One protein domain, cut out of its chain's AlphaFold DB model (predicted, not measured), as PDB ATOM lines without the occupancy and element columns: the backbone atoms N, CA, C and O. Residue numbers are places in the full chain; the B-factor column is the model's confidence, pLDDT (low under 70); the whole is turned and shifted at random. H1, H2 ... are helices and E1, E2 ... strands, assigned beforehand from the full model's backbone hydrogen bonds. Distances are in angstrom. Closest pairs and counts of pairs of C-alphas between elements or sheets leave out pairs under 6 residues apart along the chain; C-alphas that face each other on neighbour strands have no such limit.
ATOM      1  N   VAL A  41     -32.216  44.007  53.755       94.50
ATOM      2  CA  VAL A  41     -31.753  45.350  54.098       94.50
ATOM      3  C   VAL A  41     -31.792  46.221  52.831       94.50
ATOM      4  O   VAL A  41     -30.991  46.001  51.921       94.50
ATOM      5  N   PRO A  42     -32.718  47.198  52.730       93.38
ATOM      6  CA  PRO A  42     -32.833  48.052  51.549       93.38
ATOM      7  C   PRO A  42     -31.606  48.941  51.340       93.38
ATOM      8  O   PRO A  42     -31.130  49.581  52.284       93.38
ATOM      9  N   ASP A  43     -31.183  49.088  50.087       91.81
ATOM     10  CA  ASP A  43     -30.022  49.904  49.709       91.81
ATOM     11  C   ASP A  43     -30.191  51.385  50.066       91.81
ATOM     12  O   ASP A  43     -29.227  52.053  50.421       91.81
ATOM     13  N   SER A  44     -31.425  51.896  50.072       91.00
ATOM     14  CA  SER A  44     -31.725  53.270  50.498       91.00
ATOM     15  C   SER A  44     -31.446  53.543  51.980       91.00
ATOM     16  O   SER A  44     -31.356  54.701  52.382       91.00
ATOM     17  N   SER A  45     -31.343  52.493  52.795       90.94
ATOM     18  CA  SER A  45     -31.086  52.573  54.239       90.94
ATOM     19  C   SER A  45     -29.706  52.054  54.634       90.94
ATOM     20  O   SER A  45     -29.272  52.250  55.770       90.94
ATOM     21  N   PHE A  46     -29.023  51.382  53.709       93.25
ATOM     22  CA  PHE A  46     -27.749  50.744  53.964       93.25
ATOM     23  C   PHE A  46     -26.590  51.626  53.526       93.25
ATOM     24  O   PHE A  46     -26.601  52.233  52.458       93.25
ATOM     25  N   SER A  47     -25.550  51.646  54.350       95.19
ATOM     26  CA  SER A  47     -24.246  52.122  53.925       95.19
ATOM     27  C   SER A  47     -23.154  51.366  54.654       95.19
ATOM     28  O   SER A  47     -23.296  51.065  55.844       95.19
ATOM     29  N   PHE A  48     -22.058  51.103  53.948       95.81
ATOM     30  CA  PHE A  48     -20.862  50.557  54.574       95.81
ATOM     31  C   PHE A  48     -20.265  51.557  55.562       95.81
ATOM     32  O   PHE A  48     -20.241  52.775  55.328       95.81
ATOM     33  N   LYS A  49     -19.751  51.031  56.666       96.50
ATOM     34  CA  LYS A  49     -19.165  51.780  57.772       96.50
ATOM     35  C   LYS A  49     -17.675  51.494  57.882       96.50
ATOM     36  O   LYS A  49     -17.163  50.476  57.425       96.50
ATOM     37  N   ALA A  50     -16.958  52.426  58.498       95.50
ATOM     38  CA  ALA A  50     -15.579  52.178  58.890       95.50
ATOM     39  C   ALA A  50     -15.512  50.961  59.829       95.50
ATOM     40  O   ALA A  50     -16.368  50.813  60.700       95.50
ATOM     41  N   GLY A  51     -14.504  50.111  59.642       95.12
ATOM     42  CA  GLY A  51     -14.356  48.857  60.377       95.12
ATOM     43  C   GLY A  51     -15.119  47.667  59.793       95.12
ATOM     44  O   GLY A  51     -14.840  46.554  60.224       95.12
ATOM     45  N   ASP A  52     -16.018  47.860  58.814       96.88
ATOM     46  CA  ASP A  52     -16.695  46.731  58.168       96.88
ATOM     47  C   ASP A  52     -15.677  45.794  57.501       96.88
ATOM     48  O   ASP A  52     -14.736  46.234  56.832       96.88
ATOM     49  N   GLU A  53     -15.891  44.494  57.659       97.44
ATOM     50  CA  GLU A  53     -15.105  43.438  57.038       97.44
ATOM     51  C   GLU A  53     -15.863  42.861  55.842       97.44
ATOM     52  O   GLU A  53     -16.945  42.296  55.985       97.44
ATOM     53  N   LEU A  54     -15.302  43.002  54.643       97.50
ATOM     54  CA  LEU A  54     -15.945  42.575  53.405       97.50
ATOM     55  C   LEU A  54     -15.168  41.437  52.766       97.50
ATOM     56  O   LEU A  54     -13.990  41.594  52.441       97.50
ATOM     57  N   ARG A  55     -15.836  40.318  52.490       97.75
ATOM     58  CA  ARG A  55     -15.282  39.307  51.588       97.75
ATOM     59  C   ARG A  55     -15.635  39.693  50.162       97.75
ATOM     60  O   ARG A  55     -16.808  39.693  49.800       97.75
ATOM     61  N   ILE A  56     -14.630  40.037  49.369       97.56
ATOM     62  CA  ILE A  56     -14.803  40.552  48.009       97.56
ATOM     63  C   ILE A  56     -14.130  39.601  47.032       97.56
ATOM     64  O   ILE A  56     -12.987  39.185  47.232       97.56
ATOM     65  N   GLU A  57     -14.836  39.304  45.952       97.38
ATOM     66  CA  GLU A  57     -14.348  38.515  44.833       97.38
ATOM     67  C   GLU A  57     -14.551  39.318  43.544       97.38
ATOM     68  O   GLU A  57     -15.618  39.877  43.291       97.38
ATOM     69  N   VAL A  58     -13.495  39.438  42.741       95.94
ATOM     70  CA  VAL A  58     -13.506  40.193  41.487       95.94
ATOM     71  C   VAL A  58     -13.140  39.262  40.349       95.94
ATOM     72  O   VAL A  58     -12.101  38.596  40.360       95.94
ATOM     73  N   TYR A  59     -13.987  39.265  39.331       95.38
ATOM     74  CA  TYR A  59     -13.844  38.443  38.146       95.38
ATOM     75  C   TYR A  59     -13.619  39.308  36.922       95.38
ATOM     76  O   TYR A  59     -14.232  40.360  36.750       95.38
ATOM     77  N   GLN A  60     -12.751  38.826  36.049       92.88
ATOM     78  CA  GLN A  60     -12.495  39.380  34.737       92.88
ATOM     79  C   GLN A  60     -13.074  38.447  33.684       92.88
ATOM     80  O   GLN A  60     -12.799  37.248  33.700       92.88
ATOM     81  N   ARG A  61     -13.806  39.015  32.725       89.62
ATOM     82  CA  ARG A  61     -14.280  38.291  31.550       89.62
ATOM     83  C   ARG A  61     -13.615  38.812  30.282       89.62
ATOM     84  O   ARG A  61     -13.608  40.016  30.019       89.62
ATOM     85  N   ARG A  62     -13.058  37.896  29.484       86.50
ATOM     86  CA  ARG A  62     -12.455  38.192  28.177       86.50
ATOM     87  C   ARG A  62     -12.692  37.032  27.217       86.50
ATOM     88  O   ARG A  62     -12.327  35.905  27.508       86.50
ATOM     89  N   GLY A  63     -13.296  37.307  26.059       82.00
ATOM     90  CA  GLY A  63     -13.517  36.277  25.032       82.00
ATOM     91  C   GLY A  63     -14.396  35.106  25.494       82.00
ATOM     92  O   GLY A  63     -14.242  34.001  24.997       82.00
ATOM     93  N   GLY A  64     -15.287  35.335  26.466       81.12
ATOM     94  CA  GLY A  64     -16.133  34.298  27.063       81.12
ATOM     95  C   GLY A  64     -15.505  33.583  28.263       81.12
ATOM     96  O   GLY A  64     -16.254  33.094  29.103       81.12
ATOM     97  N   GLU A  65     -14.179  33.607  28.397       86.75
ATOM     98  CA  GLU A  65     -13.464  33.067  29.551       86.75
ATOM     99  C   GLU A  65     -13.622  33.997  30.758       86.75
ATOM    100  O   GLU A  65     -13.497  35.221  30.634       86.75
ATOM    101  N   VAL A  66     -13.918  33.411  31.919       92.69
ATOM    102  CA  VAL A  66     -14.025  34.112  33.199       92.69
ATOM    103  C   VAL A  66     -12.880  33.659  34.090       92.69
ATOM    104  O   VAL A  66     -12.669  32.465  34.281       92.69
ATOM    105  N   ARG A  67     -12.147  34.620  34.648       93.06
ATOM    106  CA  ARG A  67     -11.041  34.376  35.573       93.06
ATOM    107  C   ARG A  67     -11.213  35.223  36.823       93.06
ATOM    108  O   ARG A  67     -11.420  36.431  36.724       93.06
ATOM    109  N   GLN A  68     -11.067  34.608  37.991       94.75
ATOM    110  CA  GLN A  68     -10.968  35.344  39.249       94.75
ATOM    111  C   GLN A  68      -9.618  36.069  39.299       94.75
ATOM    112  O   GLN A  68      -8.563  35.455  39.113       94.75
ATOM    113  N   VAL A  69      -9.660  37.388  39.470       93.44
ATOM    114  CA  VAL A  69      -8.470  38.257  39.473       93.44
ATOM    115  C   VAL A  69      -8.122  38.777  40.854       93.44
ATOM    116  O   VAL A  69      -6.969  39.131  41.071       93.44
ATOM    117  N   GLU A  70      -9.095  38.808  41.760       94.06
ATOM    118  CA  GLU A  70      -8.904  39.160  43.159       94.06
ATOM    119  C   GLU A  70      -9.922  38.398  44.009       94.06
ATOM    120  O   GLU A  70     -11.089  38.289  43.627       94.06
ATOM    121  N   ALA A  71      -9.488  37.879  45.154       96.06
ATOM    122  CA  ALA A  71     -10.356  37.270  46.152       96.06
ATOM    123  C   ALA A  71      -9.731  37.456  47.529       96.06
ATOM    124  O   ALA A  71      -8.557  37.139  47.727       96.06
ATOM    125  N   GLY A  72     -10.499  37.967  48.484       96.25
ATOM    126  CA  GLY A  72      -9.963  38.212  49.812       96.25
ATOM    127  C   GLY A  72     -10.970  38.811  50.770       96.25
ATOM    128  O   GLY A  72     -12.100  39.137  50.410       96.25
ATOM    129  N   THR A  73     -10.523  38.942  52.012       97.25
ATOM    130  CA  THR A  73     -11.255  39.641  53.063       97.25
ATOM    131  C   THR A  73     -10.581  40.982  53.304       97.25
ATOM    132  O   THR A  73      -9.362  41.053  53.466       97.25
ATOM    133  N   PHE A  74     -11.373  42.043  53.272       96.75
ATOM    134  CA  PHE A  74     -10.916  43.417  53.239       96.75
ATOM    135  C   PHE A  74     -11.624  44.217  54.324       96.75
ATOM    136  O   PHE A  74     -12.840  44.388  54.283       96.75
ATOM    137  N   THR A  75     -10.858  44.757  55.262       96.75
ATOM    138  CA  THR A  75     -11.393  45.625  56.313       96.75
ATOM    139  C   THR A  75     -11.372  47.079  55.859       96.75
ATOM    140  O   THR A  75     -10.361  47.575  55.350       96.75
ATOM    141  N   LEU A  76     -12.483  47.787  56.049       95.88
ATOM    142  CA  LEU A  76     -12.552  49.224  55.824       95.88
ATOM    143  C   LEU A  76     -11.776  49.945  56.931       95.88
ATOM    144  O   LEU A  76     -12.060  49.785  58.114       95.88
ATOM    145  N   SER A  77     -10.819  50.784  56.541       96.31
ATOM    146  CA  SER A  77     -10.096  51.670  57.466       96.31
ATOM    147  C   SER A  77     -11.031  52.642  58.200       96.31
ATOM    148  O   SER A  77     -12.182  52.832  57.807       96.31
ATOM    149  N   GLU A  78     -10.519  53.340  59.218       92.69
ATOM    150  CA  GLU A  78     -11.256  54.391  59.947       92.69
ATOM    151  C   GLU A  78     -11.791  55.503  59.030       92.69
ATOM    152  O   GLU A  78     -12.853  56.072  59.268       92.69
ATOM    153  N   VAL A  79     -11.078  55.779  57.934       91.25
ATOM    154  CA  VAL A  79     -11.486  56.738  56.897       91.25
ATOM    155  C   VAL A  79     -12.366  56.110  55.810       91.25
ATOM    156  O   VAL A  79     -12.654  56.757  54.803       91.25
ATOM    157  N   GLY A  80     -12.756  54.843  55.962       91.62
ATOM    158  CA  GLY A  80     -13.716  54.174  55.088       91.62
ATOM    159  C   GLY A  80     -13.175  53.690  53.744       91.62
ATOM    160  O   GLY A  80     -13.942  53.444  52.809       91.62
ATOM    161  N   HIS A  81     -11.852  53.589  53.629       95.38
ATOM    162  CA  HIS A  81     -11.173  53.095  52.435       95.38
ATOM    163  C   HIS A  81     -10.666  51.674  52.649       95.38
ATOM    164  O   HIS A  81     -10.269  51.317  53.759       95.38
ATOM    165  N   THR A  82     -10.597  50.909  51.569       96.00
ATOM    166  CA  THR A  82      -9.916  49.617  51.520       96.00
ATOM    167  C   THR A  82      -8.946  49.562  50.346       96.00
ATOM    168  O   THR A  82      -9.093  50.305  49.371       96.00
ATOM    169  N   LYS A  83      -7.921  48.714  50.451       94.75
ATOM    170  CA  LYS A  83      -6.917  48.519  49.409       94.75
ATOM    171  C   LYS A  83      -7.140  47.171  48.735       94.75
ATOM    172  O   LYS A  83      -6.901  46.140  49.349       94.75
ATOM    173  N   ILE A  84      -7.549  47.196  47.472       94.00
ATOM    174  CA  ILE A  84      -7.826  46.004  46.663       94.00
ATOM    175  C   ILE A  84      -6.825  45.995  45.514       94.00
ATOM    176  O   ILE A  84      -6.771  46.958  44.750       94.00
ATOM    177  N   LYS A  85      -5.967  44.968  45.444       89.50
ATOM    178  CA  LYS A  85      -4.893  44.857  44.440       89.50
ATOM    179  C   LYS A  85      -4.113  46.165  44.199       89.50
ATOM    180  O   LYS A  85      -3.943  46.649  43.086       89.50
ATOM    181  N   GLY A  86      -3.678  46.813  45.280       86.81
ATOM    182  CA  GLY A  86      -2.922  48.069  45.196       86.81
ATOM    183  C   GLY A  86      -3.763  49.344  45.042       86.81
ATOM    184  O   GLY A  86      -3.241  50.422  45.322       86.81
ATOM    185  N   GLN A  87      -5.046  49.240  44.682       90.44
ATOM    186  CA  GLN A  87      -5.957  50.372  44.518       90.44
ATOM    187  C   GLN A  87      -6.653  50.722  45.828       90.44
ATOM    188  O   GLN A  87      -7.286  49.874  46.450       90.44
ATOM    189  N   THR A  88      -6.582  51.990  46.222       94.12
ATOM    190  CA  THR A  88      -7.358  52.512  47.350       94.12
ATOM    191  C   THR A  88      -8.759  52.883  46.870       94.12
ATOM    192  O   THR A  88      -8.916  53.748  46.006       94.12
ATOM    193  N   ILE A  89      -9.779  52.240  47.429       95.88
ATOM    194  CA  ILE A  89     -11.184  52.411  47.052       95.88
ATOM    195  C   ILE A  89     -11.959  52.851  48.292       95.88
ATOM    196  O   ILE A  89     -11.900  52.199  49.333       95.88
ATOM    197  N   LYS A  90     -12.665  53.983  48.197       96.19
ATOM    198  CA  LYS A  90     -13.563  54.453  49.256       96.19
ATOM    199  C   LYS A  90     -14.882  53.701  49.148       96.19
ATOM    200  O   LYS A  90     -15.534  53.807  48.114       96.19
ATOM    201  N   LEU A  91     -15.261  52.982  50.200       96.56
ATOM    202  CA  LEU A  91     -16.509  52.213  50.247       96.56
ATOM    203  C   LEU A  91     -17.469  52.716  51.326       96.56
ATOM    204  O   LEU A  91     -18.675  52.550  51.192       96.56
ATOM    205  N   SER A  92     -16.966  53.383  52.368       95.31
ATOM    206  CA  SER A  92     -17.827  53.959  53.405       95.31
ATOM    207  C   SER A  92     -18.846  54.938  52.838       95.31
ATOM    208  O   SER A  92     -18.503  55.724  51.947       95.31
ATOM    209  N   ALA A  93     -20.024  54.981  53.453       94.81
ATOM    210  CA  ALA A  93     -21.147  55.826  53.053       94.81
ATOM    211  C   ALA A  93     -21.725  55.503  51.661       94.81
ATOM    212  O   ALA A  93     -22.643  56.192  51.226       94.81
ATOM    213  N   LEU A  94     -21.223  54.467  50.979       96.44
ATOM    214  CA  LEU A  94     -21.842  53.923  49.775       96.44
ATOM    215  C   LEU A  94     -22.841  52.833  50.162       96.44
ATOM    216  O   LEU A  94     -22.608  52.083  51.116       96.44
ATOM    217  N   ASN A  95     -23.930  52.745  49.403       96.25
ATOM    218  CA  ASN A  95     -24.805  51.575  49.406       96.25
ATOM    219  C   ASN A  95     -24.123  50.398  48.677       96.25
ATOM    220  O   ASN A  95     -22.972  50.491  48.239       96.25
ATOM    221  N   PHE A  96     -24.829  49.275  48.567       95.62
ATOM    222  CA  PHE A  96     -24.276  48.056  47.992       95.62
ATOM    223  C   PHE A  96     -23.985  48.202  46.489       95.62
ATOM    224  O   PHE A  96     -22.887  47.860  46.044       95.62
ATOM    225  N   GLU A  97     -24.918  48.766  45.715       95.00
ATOM    226  CA  GLU A  97     -24.745  49.010  44.274       95.00
ATOM    227  C   GLU A  97     -23.552  49.923  43.953       95.00
ATOM    228  O   GLU A  97     -22.715  49.614  43.092       95.00
ATOM    229  N   ASP A  98     -23.451  51.041  44.669       96.94
ATOM    230  CA  ASP A  98     -22.399  52.036  44.490       96.94
ATOM    231  C   ASP A  98     -21.036  51.474  44.900       96.94
ATOM    232  O   ASP A  98     -20.030  51.742  44.238       96.94
ATOM    233  N   ALA A  99     -20.983  50.653  45.953       97.06
ATOM    234  CA  ALA A  99     -19.760  49.979  46.371       97.06
ATOM    235  C   ALA A  99     -19.259  48.988  45.312       97.06
ATOM    236  O   ALA A  99     -18.079  49.030  44.957       97.06
ATOM    237  N   LEU A 100     -20.138  48.145  44.756       96.25
ATOM    238  CA  LEU A 100     -19.785  47.231  43.661       96.25
ATOM    239  C   LEU A 100     -19.227  48.011  42.462       96.25
ATOM    240  O   LEU A 100     -18.146  47.701  41.955       96.25
ATOM    241  N   SER A 101     -19.909  49.092  42.077       95.94
ATOM    242  CA  SER A 101     -19.498  49.970  40.977       95.94
ATOM    243  C   SER A 101     -18.155  50.663  41.245       95.94
ATOM    244  O   SER A 101     -17.326  50.800  40.337       95.94
ATOM    245  N   ALA A 102     -17.904  51.084  42.487       96.00
ATOM    246  CA  ALA A 102     -16.646  51.690  42.911       96.00
ATOM    247  C   ALA A 102     -15.481  50.689  42.868       96.00
ATOM    248  O   ALA A 102     -14.389  51.056  42.418       96.00
ATOM    249  N   ILE A 103     -15.713  49.433  43.270       95.50
ATOM    250  CA  ILE A 103     -14.726  48.346  43.183       95.50
ATOM    251  C   ILE A 103     -14.372  48.075  41.719       95.50
ATOM    252  O   ILE A 103     -13.199  48.135  41.345       95.50
ATOM    253  N   GLU A 104     -15.376  47.856  40.864       94.69
ATOM    254  CA  GLU A 104     -15.174  47.607  39.431       94.69
ATOM    255  C   GLU A 104     -14.431  48.763  38.750       94.69
ATOM    256  O   GLU A 104     -13.478  48.549  37.994       94.69
ATOM    257  N   SER A 105     -14.818  50.004  39.057       92.75
ATOM    258  CA  SER A 105     -14.184  51.208  38.514       92.75
ATOM    259  C   SER A 105     -12.747  51.384  39.003       92.75
ATOM    260  O   SER A 105     -11.876  51.775  38.224       92.75
ATOM    261  N   GLY A 106     -12.476  51.095  40.279       91.88
ATOM    262  CA  GLY A 106     -11.134  51.149  40.854       91.88
ATOM    263  C   GLY A 106     -10.188  50.144  40.212       91.88
ATOM    264  O   GLY A 106      -9.102  50.518  39.772       91.88
ATOM    265  N   MET A 107     -10.644  48.904  40.063       90.50
ATOM    266  CA  MET A 107      -9.879  47.819  39.448       90.50
ATOM    267  C   MET A 107      -9.666  48.031  37.941       90.50
ATOM    268  O   MET A 107      -8.605  47.703  37.401       90.50
ATOM    269  N   ARG A 108     -10.630  48.650  37.243       89.00
ATOM    270  CA  ARG A 108     -10.488  48.997  35.820       89.00
ATOM    271  C   ARG A 108      -9.348  49.992  35.579       89.00
ATOM    272  O   ARG A 108      -8.689  49.884  34.552       89.00
ATOM    273  N   ARG A 109      -9.085  50.933  36.496       83.88
ATOM    274  CA  ARG A 109      -8.004  51.933  36.337       83.88
ATOM    275  C   ARG A 109      -6.607  51.315  36.285       83.88
ATOM    276  O   ARG A 109      -5.728  51.879  35.645       83.88
ATOM    277  N   GLU A 110      -6.404  50.169  36.930       77.19
ATOM    278  CA  GLU A 110      -5.142  49.421  36.864       77.19
ATOM    279  C   GLU A 110      -5.009  48.647  35.541       77.19
ATOM    280  O   GLU A 110      -3.919  48.466  35.003       77.19
ATOM    281  N   SER A 111      -6.136  48.195  34.990       70.56
ATOM    282  CA  SER A 111      -6.168  47.334  33.814       70.56
ATOM    283  C   SER A 111      -6.405  48.157  32.546       70.56
ATOM    284  O   SER A 111      -7.545  48.367  32.131       70.56
ATOM    285  N   TYR A 112      -5.328  48.594  31.886       67.88
ATOM    286  CA  TYR A 112      -5.370  49.304  30.595       67.88
ATOM    287  C   TYR A 112      -5.715  48.357  29.424       67.88
ATOM    288  O   TYR A 112      -4.979  48.226  28.448       67.88
ATOM    289  N   VAL A 113      -6.818  47.618  29.549       71.19
ATOM    290  CA  VAL A 113      -7.255  46.602  28.588       71.19
ATOM    291  C   VAL A 113      -8.613  47.001  28.021       71.19
ATOM    292  O   VAL A 113      -9.621  47.065  28.726       71.19
ATOM    293  N   ILE A 114      -8.644  47.262  26.715       72.56
ATOM    294  CA  ILE A 114      -9.876  47.540  25.970       72.56
ATOM    295  C   ILE A 114     -10.714  46.257  25.895       72.56
ATOM    296  O   ILE A 114     -10.179  45.168  25.692       72.56
ATOM    297  N   GLY A 115     -12.033  46.377  26.066       73.88
ATOM    298  CA  GLY A 115     -12.946  45.226  26.065       73.88
ATOM    299  C   GLY A 115     -12.897  44.383  27.343       73.88
ATOM    300  O   GLY A 115     -13.448  43.288  27.374       73.88
ATOM    301  N   LEU A 116     -12.244  44.885  28.392       81.81
ATOM    302  CA  LEU A 116     -12.280  44.291  29.720       81.81
ATOM    303  C   LEU A 116     -13.670  44.446  30.345       81.81
ATOM    304  O   LEU A 116     -14.145  45.572  30.513       81.81
ATOM    305  N   GLU A 117     -14.279  43.338  30.748       89.12
ATOM    306  CA  GLU A 117     -15.434  43.315  31.642       89.12
ATOM    307  C   GLU A 117     -14.972  42.843  33.027       89.12
ATOM    308  O   GLU A 117     -14.360  41.782  33.149       89.12
ATOM    309  N   LEU A 118     -15.225  43.657  34.053       93.12
ATOM    310  CA  LEU A 118     -14.996  43.306  35.453       93.12
ATOM    311  C   LEU A 118     -16.346  43.138  36.139       93.12
ATOM    312  O   LEU A 118     -17.274  43.892  35.845       93.12
ATOM    313  N   LYS A 119     -16.433  42.155  37.031       95.31
ATOM    314  CA  LYS A 119     -17.582  41.919  37.902       95.31
ATOM    315  C   LYS A 119     -17.099  41.784  39.331       95.31
ATOM    316  O   LYS A 119     -16.361  40.847  39.632       95.31
ATOM    317  N   ALA A 120     -17.483  42.731  40.176       96.62
ATOM    318  CA  ALA A 120     -17.252  42.641  41.610       96.62
ATOM    319  C   ALA A 120     -18.421  41.916  42.276       96.62
ATOM    320  O   ALA A 120     -19.567  42.039  41.850       96.62
ATOM    321  N   GLN A 121     -18.118  41.162  43.324       97.62
ATOM    322  CA  GLN A 121     -19.083  40.455  44.152       97.62
ATOM    323  C   GLN A 121     -18.658  40.595  45.611       97.62
ATOM    324  O   GLN A 121     -17.498  40.366  45.950       97.62
ATOM    325  N   ILE A 122     -19.593  40.994  46.469       97.56
ATOM    326  CA  ILE A 122     -19.398  41.020  47.919       97.56
ATOM    327  C   ILE A 122     -20.085  39.768  48.453       97.56
ATOM    328  O   ILE A 122     -21.304  39.648  48.377       97.56
ATOM    329  N   VAL A 123     -19.285  38.817  48.922       97.50
ATOM    330  CA  VAL A 123     -19.726  37.486  49.357       97.50
ATOM    331  C   VAL A 123     -20.269  37.517  50.778       97.50
ATOM    332  O   VAL A 123     -21.256  36.848  51.077       97.50
ATOM    333  N   SER A 124     -19.641  38.306  51.649       96.88
ATOM    334  CA  SER A 124     -20.081  38.490  53.030       96.88
ATOM    335  C   SER A 124     -19.751  39.884  53.546       96.88
ATOM    336  O   SER A 124     -18.770  40.500  53.115       96.88
ATOM    337  N   VAL A 125     -20.551  40.348  54.505       96.75
ATOM    338  CA  VAL A 125     -20.354  41.597  55.250       96.75
ATOM    339  C   VAL A 125     -20.286  41.245  56.731       96.75
ATOM    340  O   VAL A 125     -21.214  40.646  57.255       96.75
ATOM    341  N   ASN A 126     -19.192  41.584  57.409       96.06
ATOM    342  CA  ASN A 126     -18.950  41.267  58.822       96.06
ATOM    343  C   ASN A 126     -19.133  39.773  59.164       96.06
ATOM    344  O   ASN A 126     -19.591  39.422  60.245       96.06
ATOM    345  N   GLY A 127     -18.773  38.893  58.223       94.25
ATOM    346  CA  GLY A 127     -18.924  37.439  58.343       94.25
ATOM    347  C   GLY A 127     -20.281  36.889  57.887       94.25
ATOM    348  O   GLY A 127     -20.362  35.698  57.592       94.25
ATOM    349  N   ASP A 128     -21.301  37.734  57.732       95.50
ATOM    350  CA  ASP A 128     -22.630  37.319  57.286       95.50
ATOM    351  C   ASP A 128     -22.654  37.149  55.757       95.50
ATOM    352  O   ASP A 128     -22.378  38.119  55.039       95.50
ATOM    353  N   PRO A 129     -22.962  35.953  55.215       96.31
ATOM    354  CA  PRO A 129     -23.058  35.746  53.775       96.31
ATOM    355  C   PRO A 129     -24.244  36.520  53.196       96.31
ATOM    356  O   PRO A 129     -25.343  36.495  53.750       96.31
ATOM    357  N   VAL A 130     -24.034  37.197  52.068       96.69
ATOM    358  CA  VAL A 130     -25.045  38.085  51.479       96.69
ATOM    359  C   VAL A 130     -25.289  37.806  50.005       96.69
ATOM    360  O   VAL A 130     -24.393  37.397  49.271       96.69
ATOM    361  N   VAL A 131     -26.512  38.080  49.559       97.25
ATOM    362  CA  VAL A 131     -26.893  38.151  48.144       97.25
ATOM    363  C   VAL A 131     -27.430  39.546  47.863       97.25
ATOM    364  O   VAL A 131     -28.263  40.052  48.614       97.25
ATOM    365  N   TYR A 132     -26.965  40.167  46.779       97.50
ATOM    366  CA  TYR A 132     -27.451  41.479  46.360       97.50
ATOM    367  C   TYR A 132     -28.602  41.350  45.362       97.50
ATOM    368  O   TYR A 132     -28.534  40.557  44.423       97.50
ATOM    369  N   ILE A 133     -29.645  42.157  45.546       97.06
ATOM    370  CA  ILE A 133     -30.841  42.216  44.710       97.06
ATOM    371  C   ILE A 133     -30.997  43.649  44.198       97.06
ATOM    372  O   ILE A 133     -31.334  44.566  44.946       97.06
ATOM    373  N   GLY A 134     -30.814  43.831  42.895       94.75
ATOM    374  CA  GLY A 134     -30.917  45.119  42.221       94.75
ATOM    375  C   GLY A 134     -31.860  45.119  41.015       94.75
ATOM    376  O   GLY A 134     -32.524  44.137  40.668       94.75
ATOM    377  N   GLY A 135     -31.891  46.252  40.313       93.31
ATOM    378  CA  GLY A 135     -32.703  46.435  39.109       93.31
ATOM    379  C   GLY A 135     -34.173  46.752  39.404       93.31
ATOM    380  O   GLY A 135     -34.495  47.488  40.333       93.31
ATOM    381  N   ARG A 136     -35.088  46.258  38.560       94.62
ATOM    382  CA  ARG A 136     -36.530  46.577  38.606       94.62
ATOM    383  C   ARG A 136     -37.300  45.712  39.613       94.62
ATOM    384  O   ARG A 136     -38.258  45.026  39.257       94.62
ATOM    385  N   VAL A 137     -36.893  45.785  40.876       95.31
ATOM    386  CA  VAL A 137     -37.604  45.238  42.047       95.31
ATOM    387  C   VAL A 137     -38.195  46.371  42.889       95.31
ATOM    388  O   VAL A 137     -37.835  47.534  42.698       95.31
ATOM    389  N   ARG A 138     -39.122  46.071  43.808       94.50
ATOM    390  CA  ARG A 138     -39.734  47.123  44.643       94.50
ATOM    391  C   ARG A 138     -38.773  47.721  45.664       94.50
ATOM    392  O   ARG A 138     -38.805  48.928  45.885       94.50
ATOM    393  N   ARG A 139     -37.960  46.881  46.304       95.25
ATOM    394  CA  ARG A 139     -36.985  47.277  47.325       95.25
ATOM    395  C   ARG A 139     -35.627  46.648  46.993       95.25
ATOM    396  O   ARG A 139     -35.382  45.529  47.434       95.25
ATOM    397  N   PRO A 140     -34.773  47.319  46.197       96.19
ATOM    398  CA  PRO A 140     -33.406  46.856  45.988       96.19
ATOM    399  C   PRO A 140     -32.626  46.913  47.306       96.19
ATOM    400  O   PRO A 140     -32.912  47.746  48.174       96.19
ATOM    401  N   GLY A 141     -31.680  46.002  47.472       96.38
ATOM    402  CA  GLY A 141     -30.995  45.781  48.738       96.38
ATOM    403  C   GLY A 141     -30.221  44.476  48.749       96.38
ATOM    404  O   GLY A 141     -30.184  43.754  47.757       96.38
ATOM    405  N   HIS A 142     -29.649  44.134  49.895       95.62
ATOM    406  CA  HIS A 142     -29.037  42.827  50.108       95.62
ATOM    407  C   HIS A 142     -29.816  42.023  51.146       95.62
ATOM    408  O   HIS A 142     -30.540  42.569  51.982       95.62
ATOM    409  N   VAL A 143     -29.670  40.708  51.072       95.81
ATOM    410  CA  VAL A 143     -30.267  39.749  51.999       95.81
ATOM    411  C   VAL A 143     -29.142  38.950  52.630       95.81
ATOM    412  O   VAL A 143     -28.254  38.486  51.913       95.81
ATOM    413  N   VAL A 144     -29.185  38.785  53.951       95.00
ATOM    414  CA  VAL A 144     -28.318  37.826  54.644       95.00
ATOM    415  C   VAL A 144     -28.892  36.431  54.442       95.00
ATOM    416  O   VAL A 144     -30.076  36.209  54.696       95.00
ATOM    417  N   VAL A 145     -28.066  35.506  53.962       93.12
ATOM    418  CA  VAL A 145     -28.483  34.148  53.611       93.12
ATOM    419  C   VAL A 145     -27.629  33.114  54.343       93.12
ATOM    420  O   VAL A 145     -26.407  33.222  54.404       93.12
ATOM    421  N   SER A 146     -28.268  32.069  54.866       85.38
ATOM    422  CA  SER A 146     -27.587  30.963  55.565       85.38
ATOM    423  C   SER A 146     -27.157  29.827  54.623       85.38
ATOM    424  O   SER A 146     -26.709  28.774  55.074       85.38
ATOM    425  N   GLY A 147     -27.307  30.012  53.308       85.50
ATOM    426  CA  GLY A 147     -27.030  29.001  52.295       85.50
ATOM    427  C   GLY A 147     -27.581  29.393  50.928       85.50
ATOM    428  O   GLY A 147     -27.719  30.575  50.619       85.50
ATOM    429  N   ALA A 148     -27.879  28.388  50.107       86.00
ATOM    430  CA  ALA A 148     -28.478  28.605  48.798       86.00
ATOM    431  C   ALA A 148     -29.979  28.913  48.924       86.00
ATOM    432  O   ALA A 148     -30.703  28.182  49.597       86.00
ATOM    433  N   VAL A 149     -30.436  29.967  48.249       92.12
ATOM    434  CA  VAL A 149     -31.806  30.504  48.335       92.12
ATOM    435  C   VAL A 149     -32.428  30.566  46.943       92.12
ATOM    436  O   VAL A 149     -31.707  30.781  45.974       92.12
ATOM    437  N   SER A 150     -33.739  30.372  46.798       91.94
ATOM    438  CA  SER A 150     -34.357  30.428  45.470       91.94
ATOM    439  C   SER A 150     -34.476  31.862  44.931       91.94
ATOM    440  O   SER A 150     -34.510  32.842  45.681       91.94
ATOM    441  N   VAL A 151     -34.574  32.009  43.606       91.81
ATOM    442  CA  VAL A 151     -34.862  33.316  42.990       91.81
ATOM    443  C   VAL A 151     -36.220  33.857  43.431       91.81
ATOM    444  O   VAL A 151     -36.340  35.065  43.639       91.81
ATOM    445  N   ALA A 152     -37.219  32.983  43.580       90.31
ATOM    446  CA  ALA A 152     -38.546  33.371  44.048       90.31
ATOM    447  C   ALA A 152     -38.475  34.030  45.434       90.31
ATOM    448  O   ALA A 152     -38.925  35.164  45.586       90.31
ATOM    449  N   ASP A 153     -37.799  33.389  46.392       91.69
ATOM    450  CA  ASP A 153     -37.690  33.901  47.763       91.69
ATOM    451  C   ASP A 153     -36.967  35.254  47.813       91.69
ATOM    452  O   ASP A 153     -37.356  36.152  48.558       91.69
ATOM    453  N   LEU A 154     -35.929  35.439  46.988       93.19
ATOM    454  CA  LEU A 154     -35.208  36.712  46.895       93.19
ATOM    455  C   LEU A 154     -36.094  37.823  46.322       93.19
ATOM    456  O   LEU A 154     -36.144  38.931  46.863       93.19
ATOM    457  N   VAL A 155     -36.812  37.543  45.232       92.31
ATOM    458  CA  VAL A 155     -37.740  38.511  44.631       92.31
ATOM    459  C   VAL A 155     -38.850  38.865  45.622       92.31
ATOM    460  O   VAL A 155     -39.180  40.046  45.761       92.31
ATOM    461  N   ASP A 156     -39.365  37.893  46.367       91.75
ATOM    462  CA  ASP A 156     -40.385  38.105  47.393       91.75
ATOM    463  C   ASP A 156     -39.847  38.909  48.587       91.75
ATOM    464  O   ASP A 156     -40.495  39.867  49.026       91.75
ATOM    465  N   ALA A 157     -38.619  38.639  49.046       93.00
ATOM    466  CA  ALA A 157     -37.938  39.429  50.076       93.00
ATOM    467  C   ALA A 157     -37.783  40.904  49.657       93.00
ATOM    468  O   ALA A 157     -37.992  41.824  50.464       93.00
ATOM    469  N   ALA A 158     -37.525  41.146  48.366       93.62
ATOM    470  CA  ALA A 158     -37.499  42.471  47.744       93.62
ATOM    471  C   ALA A 158     -38.893  43.113  47.565       93.62
ATOM    472  O   ALA A 158     -39.006  44.258  47.120       93.62
ATOM    473  N   GLY A 159     -39.967  42.421  47.955       91.62
ATOM    474  CA  GLY A 159     -41.355  42.873  47.846       91.62
ATOM    475  C   GLY A 159     -41.966  42.648  46.465       91.62
ATOM    476  O   GLY A 159     -42.935  43.321  46.112       91.62
ATOM    477  N   GLY A 160     -41.391  41.745  45.679       91.56
ATOM    478  CA  GLY A 160     -41.789  41.447  44.315       91.56
ATOM    479  C   GLY A 160     -41.140  42.359  43.271       91.56
ATOM    480  O   GLY A 160     -40.348  43.267  43.553       91.56
ATOM    481  N   LEU A 161     -41.524  42.122  42.019       92.44
ATOM    482  CA  LEU A 161     -41.097  42.927  40.878       92.44
ATOM    483  C   LEU A 161     -41.684  44.347  40.953       92.44
ATOM    484  O   LEU A 161     -42.795  44.571  41.451       92.44
ATOM    485  N   ALA A 162     -40.939  45.320  40.425       92.38
ATOM    486  CA  ALA A 162     -41.477  46.651  40.166       92.38
ATOM    487  C   ALA A 162     -42.537  46.600  39.047       92.38
ATOM    488  O   ALA A 162     -42.605  45.638  38.284       92.38
ATOM    489  N   LEU A 163     -43.340  47.662  38.910       88.19
ATOM    490  CA  LEU A 163     -44.411  47.747  37.901       88.19
ATOM    491  C   LEU A 163     -43.919  47.539  36.458       88.19
ATOM    492  O   LEU A 163     -44.654  47.021  35.624       88.19
ATOM    493  N   ASP A 164     -42.686  47.940  36.166       89.12
ATOM    494  CA  ASP A 164     -42.015  47.767  34.878       89.12
ATOM    495  C   ASP A 164     -40.897  46.708  34.938       89.12
ATOM    496  O   ASP A 164     -40.005  46.710  34.092       89.12
ATOM    497  N   GLY A 165     -40.899  45.823  35.938       87.75
ATOM    498  CA  GLY A 165     -39.960  44.705  36.041       87.75
ATOM    499  C   GLY A 165     -40.333  43.540  35.122       87.75
ATOM    500  O   GLY A 165     -41.508  43.267  34.888       87.75
ATOM    501  N   SER A 166     -39.330  42.854  34.572       86.25
ATOM    502  CA  SER A 166     -39.509  41.687  33.700       86.25
ATOM    503  C   SER A 166     -39.182  40.388  34.434       86.25
ATOM    504  O   SER A 166     -38.029  40.174  34.805       86.25
ATOM    505  N   ALA A 167     -40.167  39.495  34.566       85.06
ATOM    506  CA  ALA A 167     -39.947  38.129  35.056       85.06
ATOM    507  C   ALA A 167     -39.174  37.253  34.047       85.06
ATOM    508  O   ALA A 167     -38.499  36.307  34.430       85.06
ATOM    509  N   GLU A 168     -39.225  37.595  32.759       85.69
ATOM    510  CA  GLU A 168     -38.580  36.837  31.673       85.69
ATOM    511  C   GLU A 168     -37.075  37.130  31.551       85.69
ATOM    512  O   GLU A 168     -36.345  36.450  30.833       85.69
ATOM    513  N   ARG A 169     -36.605  38.207  32.192       87.31
ATOM    514  CA  ARG A 169     -35.239  38.723  32.039       87.31
ATOM    515  C   ARG A 169     -34.596  38.999  33.388       87.31
ATOM    516  O   ARG A 169     -34.105  40.108  33.636       87.31
ATOM    517  N   VAL A 170     -34.570  37.982  34.241       91.25
ATOM    518  CA  VAL A 170     -33.828  38.033  35.501       91.25
ATOM    519  C   VAL A 170     -32.391  37.616  35.237       91.25
ATOM    520  O   VAL A 170     -32.120  36.539  34.713       91.25
ATOM    521  N   ARG A 171     -31.446  38.504  35.545       94.12
ATOM    522  CA  ARG A 171     -30.016  38.231  35.410       94.12
ATOM    523  C   ARG A 171     -29.460  37.815  36.754       94.12
ATOM    524  O   ARG A 171     -29.638  38.531  37.732       94.12
ATOM    525  N   VAL A 172     -28.739  36.709  36.771       95.19
ATOM    526  CA  VAL A 172     -27.977  36.251  37.926       95.19
ATOM    527  C   VAL A 172     -26.508  36.316  37.553       95.19
ATOM    528  O   VAL A 172     -26.092  35.742  36.548       95.19
ATOM    529  N   VAL A 173     -25.726  37.045  38.342       95.62
ATOM    530  CA  VAL A 173     -24.269  37.043  38.254       95.62
ATOM    531  C   VAL A 173     -23.742  36.223  39.417       95.62
ATOM    532  O   VAL A 173     -23.968  36.587  40.568       95.62
ATOM    533  N   HIS A 174     -23.037  35.137  39.122       95.94
ATOM    534  CA  HIS A 174     -22.376  34.292  40.112       95.94
ATOM    535  C   HIS A 174     -20.986  33.914  39.600       95.94
ATOM    536  O   HIS A 174     -20.846  33.527  38.440       95.94
ATOM    537  N   GLN A 175     -19.954  34.090  40.430       94.81
ATOM    538  CA  GLN A 175     -18.552  33.857  40.070       94.81
ATOM    539  C   GLN A 175     -18.138  34.530  38.747       94.81
ATOM    540  O   GLN A 175     -17.490  33.938  37.885       94.81
ATOM    541  N   GLY A 176     -18.600  35.766  38.533       92.38
ATOM    542  CA  GLY A 176     -18.364  36.527  37.299       92.38
ATOM    543  C   GLY A 176     -19.119  36.044  36.054       92.38
ATOM    544  O   GLY A 176     -19.061  36.703  35.012       92.38
ATOM    545  N   VAL A 177     -19.857  34.936  36.131       93.12
ATOM    546  CA  VAL A 177     -20.698  34.431  35.043       93.12
ATOM    547  C   VAL A 177     -22.076  35.068  35.149       93.12
ATOM    548  O   VAL A 177     -22.745  34.964  36.171       93.12
ATOM    549  N   THR A 178     -22.517  35.721  34.075       92.56
ATOM    550  CA  THR A 178     -23.887  36.235  33.972       92.56
ATOM    551  C   THR A 178     -24.759  35.227  33.241       92.56
ATOM    552  O   THR A 178     -24.501  34.913  32.078       92.56
ATOM    553  N   GLN A 179     -25.813  34.771  33.904       91.25
ATOM    554  CA  GLN A 179     -26.860  33.935  33.335       91.25
ATOM    555  C   GLN A 179     -28.171  34.716  33.312       91.25
ATOM    556  O   GLN A 179     -28.452  35.506  34.214       91.25
ATOM    557  N   VAL A 180     -28.961  34.534  32.258       89.69
ATOM    558  CA  VAL A 180     -30.288  35.144  32.137       89.69
ATOM    559  C   VAL A 180     -31.312  34.033  32.224       89.69
ATOM    560  O   VAL A 180     -31.227  33.067  31.470       89.69
ATOM    561  N   HIS A 181     -32.264  34.200  33.129       87.81
ATOM    562  CA  HIS A 181     -33.292  33.223  33.438       87.81
ATOM    563  C   HIS A 181     -34.674  33.827  33.213       87.81
ATOM    564  O   HIS A 181     -34.919  34.993  33.541       87.81
ATOM    565  N   ASP A 182     -35.565  33.009  32.655       84.50
ATOM    566  CA  ASP A 182     -36.999  33.277  32.608       84.50
ATOM    567  C   ASP A 182     -37.647  32.604  33.821       84.50
ATOM    568  O   ASP A 182     -37.680  31.378  33.925       84.50
ATOM    569  N   VAL A 183     -38.127  33.430  34.745       82.31
ATOM    570  CA  VAL A 183     -38.766  33.025  36.003       82.31
ATOM    571  C   VAL A 183     -40.242  33.412  36.032       82.31
ATOM    572  O   VAL A 183     -40.831  33.592  37.093       82.31
ATOM    573  N   ARG A 184     -40.883  33.521  34.861       80.81
ATOM    574  CA  ARG A 184     -42.348  33.629  34.786       80.81
ATOM    575  C   ARG A 184     -43.040  32.395  35.364       80.81
ATOM    576  O   ARG A 184     -44.168  32.481  35.841       80.81
ATOM    577  N   ASP A 185     -42.360  31.259  35.281       76.19
ATOM    578  CA  ASP A 185     -42.765  30.017  35.912       76.19
ATOM    579  C   ASP A 185     -42.216  29.960  37.343       76.19
ATOM    580  O   ASP A 185     -41.001  29.877  37.556       76.19
ATOM    581  N   SER A 186     -43.122  30.025  38.320       68.25
ATOM    582  CA  SER A 186     -42.791  29.966  39.744       68.25
ATOM    583  C   SER A 186     -42.082  28.669  40.128       68.25
ATOM    584  O   SER A 186     -41.259  28.688  41.039       68.25
ATOM    585  N   GLU A 187     -42.345  27.559  39.428       71.75
ATOM    586  CA  GLU A 187     -41.673  26.283  39.705       71.75
ATOM    587  C   GLU A 187     -40.181  26.370  39.356       71.75
ATOM    588  O   GLU A 187     -39.322  26.026  40.169       71.75
ATOM    589  N   LYS A 188     -39.856  26.949  38.193       74.12
ATOM    590  CA  LYS A 188     -38.463  27.184  37.775       74.12
ATOM    591  C   LYS A 188     -37.752  28.199  38.663       74.12
ATOM    592  O   LYS A 188     -36.560  28.060  38.930       74.12
ATOM    593  N   ALA A 189     -38.475  29.220  39.120       73.50
ATOM    594  CA  ALA A 189     -37.942  30.219  40.040       73.50
ATOM    595  C   ALA A 189     -37.583  29.624  41.413       73.50
ATOM    596  O   ALA A 189     -36.595  30.048  42.011       73.50
ATOM    597  N   GLY A 190     -38.361  28.641  41.880       77.88
ATOM    598  CA  GLY A 190     -38.102  27.896  43.114       77.88
ATOM    599  C   GLY A 190     -36.935  26.908  43.004       77.88
ATOM    600  O   GLY A 190     -36.217  26.688  43.976       77.88
ATOM    601  N   GLU A 191     -36.704  26.335  41.820       80.00
ATOM    602  CA  GLU A 191     -35.604  25.387  41.593       80.00
ATOM    603  C   GLU A 191     -34.243  26.081  41.416       80.00
ATOM    604  O   GLU A 191     -33.198  25.520  41.762       80.00
ATOM    605  N   LEU A 192     -34.238  27.320  40.910       85.25
ATOM    606  CA  LEU A 192     -33.014  28.083  40.694       85.25
ATOM    607  C   LEU A 192     -32.425  28.578  42.020       85.25
ATOM    608  O   LEU A 192     -32.791  29.631  42.542       85.25
ATOM    609  N   LYS A 193     -31.468  27.805  42.530       89.88
ATOM    610  CA  LYS A 193     -30.712  28.099  43.745       89.88
ATOM    611  C   LYS A 193     -29.631  29.152  43.503       89.88
ATOM    612  O   LYS A 193     -28.825  29.036  42.583       89.88
ATOM    613  N   ILE A 194     -29.607  30.155  44.368       93.25
ATOM    614  CA  ILE A 194     -28.702  31.299  44.358       93.25
ATOM    615  C   ILE A 194     -27.798  31.220  45.577       93.25
ATOM    616  O   ILE A 194     -28.265  31.165  46.712       93.25
ATOM    617  N   GLU A 195     -26.494  31.221  45.331       94.56
ATOM    618  CA  GLU A 195     -25.479  31.135  46.377       94.56
ATOM    619  C   GLU A 195     -25.054  32.523  46.890       94.56
ATOM    620  O   GLU A 195     -25.209  33.520  46.169       94.56
ATOM    621  N   PRO A 196     -24.469  32.612  48.101       95.50
ATOM    622  CA  PRO A 196     -23.879  33.848  48.610       95.50
ATOM    623  C   PRO A 196     -22.871  34.473  47.634       95.50
ATOM    624  O   PRO A 196     -22.190  33.780  46.878       95.50
ATOM    625  N   GLY A 197     -22.785  35.802  47.630       95.25
ATOM    626  CA  GLY A 197     -21.989  36.581  46.679       95.25
ATOM    627  C   GLY A 197     -22.621  36.755  45.302       95.25
ATOM    628  O   GLY A 197     -22.116  37.530  44.485       95.25
ATOM    629  N   SER A 198     -23.740  36.085  45.023       97.12
ATOM    630  CA  SER A 198     -24.472  36.314  43.783       97.12
ATOM    631  C   SER A 198     -25.118  37.697  43.752       97.12
ATOM    632  O   SER A 198     -25.504  38.266  44.775       97.12
ATOM    633  N   ILE A 199     -25.278  38.216  42.539       96.62
ATOM    634  CA  ILE A 199     -26.031  39.437  42.266       96.62
ATOM    635  C   ILE A 199     -27.226  39.069  41.400       96.62
ATOM    636  O   ILE A 199     -27.064  38.601  40.271       96.62
ATOM    637  N   LEU A 200     -28.425  39.315  41.911       95.81
ATOM    638  CA  LEU A 200     -29.670  39.196  41.176       95.81
ATOM    639  C   LEU A 200     -30.087  40.574  40.659       95.81
ATOM    640  O   LEU A 200     -30.209  41.526  41.421       95.81
ATOM    641  N   SER A 201     -30.313  40.699  39.355       94.12
ATOM    642  CA  SER A 201     -30.728  41.949  38.720       94.12
ATOM    643  C   SER A 201     -31.916  41.727  37.797       94.12
ATOM    644  O   SER A 201     -31.831  41.008  36.798       94.12
ATOM    645  N   VAL A 202     -33.029  42.391  38.100       93.25
ATOM    646  CA  VAL A 202     -34.244  42.336  37.280       93.25
ATOM    647  C   VAL A 202     -34.190  43.404  36.189       93.25
ATOM    648  O   VAL A 202     -34.057  44.598  36.472       93.25
ATOM    649  N   ALA A 203     -34.315  43.000  34.922       89.56
ATOM    650  CA  ALA A 203     -34.381  43.943  33.809       89.56
ATOM    651  C   ALA A 203     -35.756  44.625  33.696       89.56
ATOM    652  O   ALA A 203     -36.767  44.139  34.204       89.56
ATOM    653  N   ARG A 204     -35.808  45.745  32.967       86.94
ATOM    654  CA  ARG A 204     -37.075  46.378  32.581       86.94
ATOM    655  C   ARG A 204     -37.856  45.490  31.602       86.94
ATOM    656  O   ARG A 204     -37.264  44.888  30.707       86.94
ATOM    657  N   SER A 205     -39.176  45.441  31.763       79.69
ATOM    658  CA  SER A 205     -40.113  44.795  30.842       79.69
ATOM    659  C   SER A 205     -40.199  45.553  29.522       79.69
ATOM    660  O   SER A 205     -40.374  46.767  29.503       79.69
ATOM    661  N   LEU A 206     -40.085  44.828  28.408       69.31
ATOM    662  CA  LEU A 206     -40.238  45.399  27.065       69.31
ATOM    663  C   LEU A 206     -41.717  45.568  26.671       69.31
ATOM    664  O   LEU A 206     -42.030  46.333  25.764       69.31
ATOM    665  N   VAL A 207     -42.642  44.895  27.367       61.69
ATOM    666  CA  VAL A 207     -44.080  44.898  27.041       61.69
ATOM    667  C   VAL A 207     -44.741  46.253  27.341       61.69
ATOM    668  O   VAL A 207     -45.751  46.601  26.729       61.69
TER     669      VAL A 207
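This is residues 41 to 207 of the 234 residues of the protein "SLBB domain-containing protein" of Verrucomicrobiales bacterium T37 (UniProt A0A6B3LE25). One strongly twisted, branched sheet makes two wings: the long strands E2, E1 and E5 side by side, and E10, E8 and E9, of which E8 and E9 run crosswise to them, with E6 joining the wings and E7 at its edge. H1 covers one face of the sheet at E5 and E1, and the small hairpin E3 and E4 packs on H1 mainly through E4, with E3 also close to E2; H2 is on the opposite face of the large sheet, near E6, E7 and E10, and H3 packs on H2. The 167 printed residues hold three named helices and ten named strands, in the order E1 E2 E3 E4 H1 E5 E6 E7 H2 E8 E9 H3 E10, a mixed class. The pairs in the large sheet are antiparallel, but for the parallel E6 and E10. The whole is compact, with a radius of gyration of the C-alphas of 15.8 A and spans of 45 by 37 by 27 A.

E1, residues 53 to 62, begins at C-alpha 53 (-15.105, 43.438, 57.038) and is 29.5 A long. E2, residues 65 to 75, measures 29.6 A. E3, residues 81 to 84, and E4, residues 87 to 90, precede H1, residues 96 to 110, 22.2 A from C-alpha 96 (-24.276, 48.056, 47.992). E5, residues 117 to 125, is 24.2 A and E6, residues 128 to 135, 22.7 A long; E7 is residues 141 to 144 and H2 residues 151 to 157. E8, residues 165 to 174, bends by 87 degrees at residue 168. E9, residues 177 to 181, H3, residues 186 to 191, and E10, residues 199 to 204, follow; E10 ends at (-37.075, 46.378, 32.581).

In the hairpin E1 and E2, N 54 and O 74 are 2.8 A apart; on the other side of E1, N 57 and O 121 of E5 are 2.9 A apart. E5, E6 and E7 form a meander, each strand the antiparallel neighbour of the one before, with N 125 and O 128 at 2.9 A and N 133 and O 141 at 2.8 A. E6 pairs with E10 over its residues 132 to 135, N 134 and O 200 at 2.8 A. Beside E10, E8 has N 171 and O 201 at 2.8 A, and in the hairpin E8 and E9, N 172 and O 179 are 2.8 A apart. H1 lies over E1 and E5 at a height over the sheet of 8.7 A, slantwise to the strands at 47 degrees to E5 on the local plane; the closest C-alphas of H1 and E5 are Leu 100 and Ala 120, 5.6 A. In the hairpin E3 and E4, N 82 and O 89 are 2.9 A apart; the closest C-alphas of E4 and H1 are Ile 89 and Gly 106, 6.3 A. H2 touches H3, closest C-alphas Ala 152 and Ala 189 at 5.1 A, only just about perpendicular at 71 degrees; H3 only grazes the large sheet with its residues 186 to 189. Each O i to N i+4 pair is within hydrogen-bond range in H2 and H3, and 10 of 11 in H1.

The C-alphas farthest apart, Glu 78 and Val 207, are 47.4 A apart. The printed part has no cut and no long link. Its mean pLDDT is 91.1, with residues 112, 186 and 206 to 207 under 70.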